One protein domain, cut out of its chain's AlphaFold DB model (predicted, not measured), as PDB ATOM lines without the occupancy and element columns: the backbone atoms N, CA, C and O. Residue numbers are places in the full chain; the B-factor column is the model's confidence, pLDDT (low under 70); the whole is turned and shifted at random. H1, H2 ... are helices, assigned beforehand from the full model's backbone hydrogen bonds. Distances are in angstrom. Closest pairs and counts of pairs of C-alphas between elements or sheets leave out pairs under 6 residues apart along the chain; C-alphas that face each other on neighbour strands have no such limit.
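What this domain is: This is residues 25 to 71 of the 163 residues of a protein of Salmonella enterica I (UniProt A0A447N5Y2). Three short helices make a small three-cornered cluster: the longest, H3, packs aslant over the pair H1 and H2, which lie side by side and run opposite ways. The centres of the three helices make a triangle, and the two end stretches, residues 25 to 27 and 66 to 71, reach away from the cluster and lengthen the outline. The printed part has 47 residues with three named helices, H1, H2 and H3 in that order along the chain, and no named strand; its class is all helix. The whole is compact, with a radius of gyration of the C-alphas of 9.5 A, yet elongated in outline, with spans of 30 by 15 by 15 A.

How they stand to each other: Begin at H3, residues 56 to 65, and look first toward H2, residues 42 to 49. The two touch, and their closest C-alphas are those of Leu 48 and Ala 59, 6.3 A apart. They form a helical hairpin, running opposite ways at a steep tilt of 39 degrees. H3 also touches H1, residues 28 to 33, where the closest C-alphas, those of Ile 32 and Val 56, are 5.4 A apart. These two run the same way at a shallow tilt of 31 degrees. Now compare H1 with H2: they touch with 13 pairs of C-alphas within 8 A, the closest being those of Ala 29 and Ala 49 at 4.1 A. They form a second helical hairpin, opposite ways at a shallow tilt of 11 degrees. The helix packing is mostly aligned, but only just: 2 of the 3 touching pairs are at a shallow tilt. In H1, H2 and H3 every backbone O i to N i+4 pair is within hydrogen-bond range.

Where its parts are: Find C-alpha 56 at (35.498, -27.627, -16.733); from there H3 runs 14.0 A to C-alpha 65 at (46.779, -20.629, -12.389). H2 measures 10.0 A from C-alpha 42 to C-alpha 49. For H1, start at C-alpha 28 at (29.150, -28.505, -15.631) and go 8.7 A to C-alpha 33.

The domain as a whole: The two C-alphas farthest apart are those of Thr 25 and Ala 70, at 31.0 A. The printed part runs from residue 25 to 71 and has no cut. Both links are short but not tight, with 8 residues between H1 and H2 and 6 between H2 and H3. The mean pLDDT of the printed part is 72.6; look for values under 70 at residues 25 to 26, 38 to 40, 52 and 66 to 71 of this model.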
ATOM      1  N   THR A  25      24.364 -36.692 -14.307       54.09
ATOM      2  CA  THR A  25      23.461 -35.535 -14.256       54.09
ATOM      3  C   THR A  25      24.138 -34.347 -13.581       54.09
ATOM      4  O   THR A  25      23.555 -33.274 -13.469       54.09
ATOM      5  N   THR A  26      25.368 -34.556 -13.120       62.59
ATOM      6  CA  THR A  26      26.347 -33.597 -12.643       62.59
ATOM      7  C   THR A  26      26.520 -32.501 -13.693       62.59
ATOM      8  O   THR A  26      27.213 -32.684 -14.703       62.59
ATOM      9  N   SER A  27      25.840 -31.375 -13.457       74.62
ATOM     10  CA  SER A  27      25.956 -30.144 -14.239       74.62
ATOM     11  C   SER A  27      27.427 -29.752 -14.380       74.62
ATOM     12  O   SER A  27      28.246 -30.068 -13.517       74.62
ATOM     13  N   THR A  28      27.790 -29.041 -15.449       75.94
ATOM     14  CA  THR A  28      29.150 -28.505 -15.631       75.94
ATOM     15  C   THR A  28      29.614 -27.750 -14.381       75.94
ATOM     16  O   THR A  28      30.759 -27.892 -13.969       75.94
ATOM     17  N   ALA A  29      28.687 -27.041 -13.729       75.56
ATOM     18  CA  ALA A  29      28.870 -26.393 -12.436       75.56
ATOM     19  C   ALA A  29      29.304 -27.368 -11.326       75.56
ATOM     20  O   ALA A  29      30.338 -27.155 -10.697       75.56
ATOM     21  N   ASP A  30      28.568 -28.463 -11.124       81.69
ATOM     22  CA  ASP A  30      28.922 -29.507 -10.155       81.69
ATOM     23  C   ASP A  30      30.264 -30.167 -10.488       81.69
ATOM     24  O   ASP A  30      31.046 -30.457  -9.590       81.69
ATOM     25  N   ARG A  31      30.580 -30.366 -11.774       79.88
ATOM     26  CA  ARG A  31      31.886 -30.915 -12.176       79.88
ATOM     27  C   ARG A  31      33.032 -29.962 -11.866       79.88
ATOM     28  O   ARG A  31      34.098 -30.437 -11.506       79.88
ATOM     29  N   ILE A  32      32.821 -28.650 -11.991       83.62
ATOM     30  CA  ILE A  32      33.798 -27.623 -11.600       83.62
ATOM     31  C   ILE A  32      33.979 -27.610 -10.078       83.62
ATOM     32  O   ILE A  32      35.106 -27.529  -9.600       83.62
ATOM     33  N   LEU A  33      32.887 -27.730  -9.322       79.25
ATOM     34  CA  LEU A  33      32.901 -27.768  -7.855       79.25
ATOM     35  C   LEU A  33      33.527 -29.052  -7.298       79.25
ATOM     36  O   LEU A  33      34.108 -29.024  -6.218       79.25
ATOM     37  N   ALA A  34      33.440 -30.158  -8.038       81.12
ATOM     38  CA  ALA A  34      34.045 -31.439  -7.688       81.12
ATOM     39  C   ALA A  34      35.536 -31.557  -8.071       81.12
ATOM     40  O   ALA A  34      36.141 -32.598  -7.812       81.12
ATOM     41  N   LEU A  35      36.138 -30.535  -8.699       79.25
ATOM     42  CA  LEU A  35      37.575 -30.529  -8.987       79.25
ATOM     43  C   LEU A  35      38.381 -30.427  -7.690       79.25
ATOM     44  O   LEU A  35      38.083 -29.608  -6.826       79.25
ATOM     45  N   GLU A  36      39.468 -31.191  -7.585       73.75
ATOM     46  CA  GLU A  36      40.386 -31.093  -6.442       73.75
ATOM     47  C   GLU A  36      41.003 -29.687  -6.347       73.75
ATOM     48  O   GLU A  36      41.178 -29.149  -5.256       73.75
ATOM     49  N   GLU A  37      41.212 -29.019  -7.490       72.88
ATOM     50  CA  GLU A  37      41.661 -27.623  -7.545       72.88
ATOM     51  C   GLU A  37      40.633 -26.590  -7.047       72.88
ATOM     52  O   GLU A  37      41.014 -25.436  -6.814       72.88
ATOM     53  N   ALA A  38      39.361 -26.979  -6.892       65.94
ATOM     54  CA  ALA A  38      38.330 -26.178  -6.235       65.94
ATOM     55  C   ALA A  38      38.416 -26.266  -4.700       65.94
ATOM     56  O   ALA A  38      37.896 -25.384  -4.013       65.94
ATOM     57  N   GLY A  39      39.117 -27.269  -4.156       61.16
ATOM     58  CA  GLY A  39      39.407 -27.387  -2.730       61.16
ATOM     59  C   GLY A  39      40.241 -26.199  -2.242       61.16
ATOM     60  O   GLY A  39      41.355 -25.973  -2.709       61.16
ATOM     61  N   GLY A  40      39.682 -25.396  -1.331       62.69
ATOM     62  CA  GLY A  40      40.294 -24.141  -0.874       62.69
ATOM     63  C   GLY A  40      40.074 -22.938  -1.806       62.69
ATOM     64  O   GLY A  40      40.586 -21.856  -1.529       62.69
ATOM     65  N   ARG A  41      39.301 -23.099  -2.893       71.19
ATOM     66  CA  ARG A  41      38.911 -22.047  -3.853       71.19
ATOM     67  C   ARG A  41      37.404 -22.061  -4.144       71.19
ATOM     68  O   ARG A  41      36.981 -21.657  -5.225       71.19
ATOM     69  N   GLU A  42      36.583 -22.508  -3.194       74.50
ATOM     70  CA  GLU A  42      35.144 -22.760  -3.383       74.50
ATOM     71  C   GLU A  42      34.369 -21.541  -3.902       74.50
ATOM     72  O   GLU A  42      33.521 -21.691  -4.776       74.50
ATOM     73  N   THR A  43      34.689 -20.326  -3.443       72.38
ATOM     74  CA  THR A  43      34.058 -19.086  -3.934       72.38
ATOM     75  C   THR A  43      34.405 -18.803  -5.397       72.38
ATOM     76  O   THR A  43      33.551 -18.381  -6.179       72.38
ATOM     77  N   LEU A  44      35.656 -19.060  -5.793       77.31
ATOM     78  CA  LEU A  44      36.119 -18.877  -7.169       77.31
ATOM     79  C   LEU A  44      35.529 -19.975  -8.067       77.31
ATOM     80  O   LEU A  44      34.987 -19.667  -9.123       77.31
ATOM     81  N   ALA A  45      35.517 -21.229  -7.608       78.00
ATOM     82  CA  ALA A  45      34.872 -22.344  -8.295       78.00
ATOM     83  C   ALA A  45      33.356 -22.128  -8.465       78.00
ATOM     84  O   ALA A  45      32.847 -22.362  -9.555       78.00
ATOM     85  N   GLN A  46      32.648 -21.605  -7.454       78.62
ATOM     86  CA  GLN A  46      31.228 -21.227  -7.556       78.62
ATOM     87  C   GLN A  46      31.000 -20.091  -8.556       78.62
ATOM     88  O   GLN A  46      30.055 -20.146  -9.337       78.62
ATOM     89  N   THR A  47      31.872 -19.081  -8.566       81.00
ATOM     90  CA  THR A  47      31.777 -17.958  -9.514       81.00
ATOM     91  C   THR A  47      31.966 -18.440 -10.953       81.00
ATOM     92  O   THR A  47      31.208 -18.054 -11.837       81.00
ATOM     93  N   LEU A  48      32.933 -19.332 -11.177       78.94
ATOM     94  CA  LEU A  48      33.173 -19.957 -12.477       78.94
ATOM     95  C   LEU A  48      32.041 -20.915 -12.875       78.94
ATOM     96  O   LEU A  48      31.636 -20.941 -14.031       78.94
ATOM     97  N   ALA A  49      31.486 -21.662 -11.922       80.94
ATOM     98  CA  ALA A  49      30.339 -22.542 -12.123       80.94
ATOM     99  C   ALA A  49      29.037 -21.776 -12.433       80.94
ATOM    100  O   ALA A  49      28.156 -22.312 -13.104       80.94
ATOM    101  N   ALA A  50      28.916 -20.527 -11.972       80.19
ATOM    102  CA  ALA A  50      27.788 -19.642 -12.260       80.19
ATOM    103  C   ALA A  50      27.874 -18.967 -13.645       80.19
ATOM    104  O   ALA A  50      26.904 -18.344 -14.081       80.19
ATOM    105  N   MET A  51      29.008 -19.083 -14.348       78.88
ATOM    106  CA  MET A  51      29.194 -18.528 -15.689       78.88
ATOM    107  C   MET A  51      28.757 -19.539 -16.770       78.88
ATOM    108  O   MET A  51      29.354 -20.609 -16.883       78.88
ATOM    109  N   PRO A  52      27.758 -19.216 -17.616       63.50
ATOM    110  CA  PRO A  52      27.197 -20.161 -18.589       63.50
ATOM    111  C   PRO A  52      28.116 -20.492 -19.782       63.50
ATOM    112  O   PRO A  52      27.876 -21.484 -20.464       63.50
ATOM    113  N   GLU A  53      29.168 -19.703 -20.035       72.56
ATOM    114  CA  GLU A  53      30.187 -19.971 -21.072       72.56
ATOM    115  C   GLU A  53      31.384 -20.797 -20.552       72.56
ATOM    116  O   GLU A  53      32.306 -21.110 -21.304       72.56
ATOM    117  N   MET A  54      31.393 -21.155 -19.263       78.19
ATOM    118  CA  MET A  54      32.554 -21.747 -18.606       78.19
ATOM    119  C   MET A  54      32.639 -23.264 -18.812       78.19
ATOM    120  O   MET A  54      31.696 -24.007 -18.536       78.19
ATOM    121  N   THR A  55      33.807 -23.750 -19.236       80.75
ATOM    122  CA  THR A  55      34.092 -25.189 -19.361       80.75
ATOM    123  C   THR A  55      34.900 -25.702 -18.170       80.75
ATOM    124  O   THR A  55      35.664 -24.955 -17.559       80.75
ATOM    125  N   VAL A  56      34.773 -26.997 -17.855       80.62
ATOM    126  CA  VAL A  56      35.498 -27.627 -16.733       80.62
ATOM    127  C   VAL A  56      37.015 -27.472 -16.885       80.62
ATOM    128  O   VAL A  56      37.698 -27.176 -15.912       80.62
ATOM    129  N   GLU A  57      37.551 -27.598 -18.102       80.94
ATOM    130  CA  GLU A  57      38.992 -27.459 -18.352       80.94
ATOM    131  C   GLU A  57      39.492 -26.018 -18.218       80.94
ATOM    132  O   GLU A  57      40.578 -25.783 -17.680       80.94
ATOM    133  N   GLN A  58      38.700 -25.033 -18.654       78.94
ATOM    134  CA  GLN A  58      39.042 -23.629 -18.430       78.94
ATOM    135  C   GLN A  58      38.940 -23.260 -16.956       78.94
ATOM    136  O   GLN A  58      39.820 -22.573 -16.443       78.94
ATOM    137  N   ALA A  59      37.926 -23.768 -16.255       78.50
ATOM    138  CA  ALA A  59      37.802 -23.572 -14.820       78.50
ATOM    139  C   ALA A  59      38.974 -24.208 -14.072       78.50
ATOM    140  O   ALA A  59      39.570 -23.556 -13.224       78.50
ATOM    141  N   ARG A  60      39.381 -25.421 -14.453       79.44
ATOM    142  CA  ARG A  60      40.565 -26.100 -13.925       79.44
ATOM    143  C   ARG A  60      41.838 -25.290 -14.150       79.44
ATOM    144  O   ARG A  60      42.609 -25.091 -13.221       79.44
ATOM    145  N   THR A  61      42.040 -24.786 -15.366       79.19
ATOM    146  CA  THR A  61      43.211 -23.970 -15.715       79.19
ATOM    147  C   THR A  61      43.236 -22.669 -14.917       79.19
ATOM    148  O   THR A  61      44.282 -22.289 -14.401       79.19
ATOM    149  N   ILE A  62      42.087 -22.008 -14.761       78.69
ATOM    150  CA  ILE A  62      41.975 -20.765 -13.993       78.69
ATOM    151  C   ILE A  62      42.146 -21.035 -12.502       78.69
ATOM    152  O   ILE A  62      42.854 -20.278 -11.854       78.69
ATOM    153  N   LEU A  63      41.573 -22.109 -11.960       77.06
ATOM    154  CA  LEU A  63      41.790 -22.527 -10.576       77.06
ATOM    155  C   LEU A  63      43.275 -22.835 -10.352       77.06
ATOM    156  O   LEU A  63      43.862 -22.276  -9.438       77.06
ATOM    157  N   ALA A  64      43.919 -23.621 -11.215       75.19
ATOM    158  CA  ALA A  64      45.336 -23.970 -11.103       75.19
ATOM    159  C   ALA A  64      46.283 -22.764 -11.248       75.19
ATOM    160  O   ALA A  64      47.274 -22.683 -10.527       75.19
ATOM    161  N   ALA A  65      45.982 -21.833 -12.158       71.75
ATOM    162  CA  ALA A  65      46.779 -20.629 -12.389       71.75
ATOM    163  C   ALA A  65      46.495 -19.519 -11.368       71.75
ATOM    164  O   ALA A  65      47.335 -18.644 -11.156       71.75
ATOM    165  N   SER A  66      45.320 -19.538 -10.737       60.47
ATOM    166  CA  SER A  66      44.951 -18.541  -9.742       60.47
ATOM    167  C   SER A  66      45.692 -18.836  -8.437       60.47
ATOM    168  O   SER A  66      45.547 -19.939  -7.884       60.47
ATOM    169  N   PRO A  67      46.470 -17.876  -7.900       55.03
ATOM    170  CA  PRO A  67      47.010 -18.009  -6.554       55.03
ATOM    171  C   PRO A  67      45.846 -18.281  -5.601       55.03
ATOM    172  O   PRO A  67      44.741 -17.777  -5.814       55.03
ATOM    173  N   ILE A  68      46.063 -19.133  -4.595       56.78
ATOM    174  CA  ILE A  68      45.067 -19.377  -3.548       56.78
ATOM    175  C   ILE A  68      44.833 -18.025  -2.882       56.78
ATOM    176  O   ILE A  68      45.627 -17.576  -2.058       56.78
ATOM    177  N   ALA A  69      43.774 -17.341  -3.310       52.81
ATOM    178  CA  ALA A  69      43.252 -16.190  -2.619       52.81
ATOM    179  C   ALA A  69      42.704 -16.761  -1.322       52.81
ATOM    180  O   ALA A  69      41.574 -17.247  -1.281       52.81
ATOM    181  N   ALA A  70      43.552 -16.807  -0.292       47.50
ATOM    182  CA  ALA A  70      43.099 -17.024   1.062       47.50
ATOM    183  C   ALA A  70      41.873 -16.123   1.228       47.50
ATOM    184  O   ALA A  70      41.968 -14.915   1.024       47.50
ATOM    185  N   ALA A  71      40.714 -16.713   1.525       48.38
ATOM    186  CA  ALA A  71      39.428 -16.029   1.709       48.38
ATOM    187  C   ALA A  71      39.407 -15.098   2.942       48.38
ATOM    188  O   ALA A  71      38.370 -14.733   3.482       48.38
TER     189      ALA A  71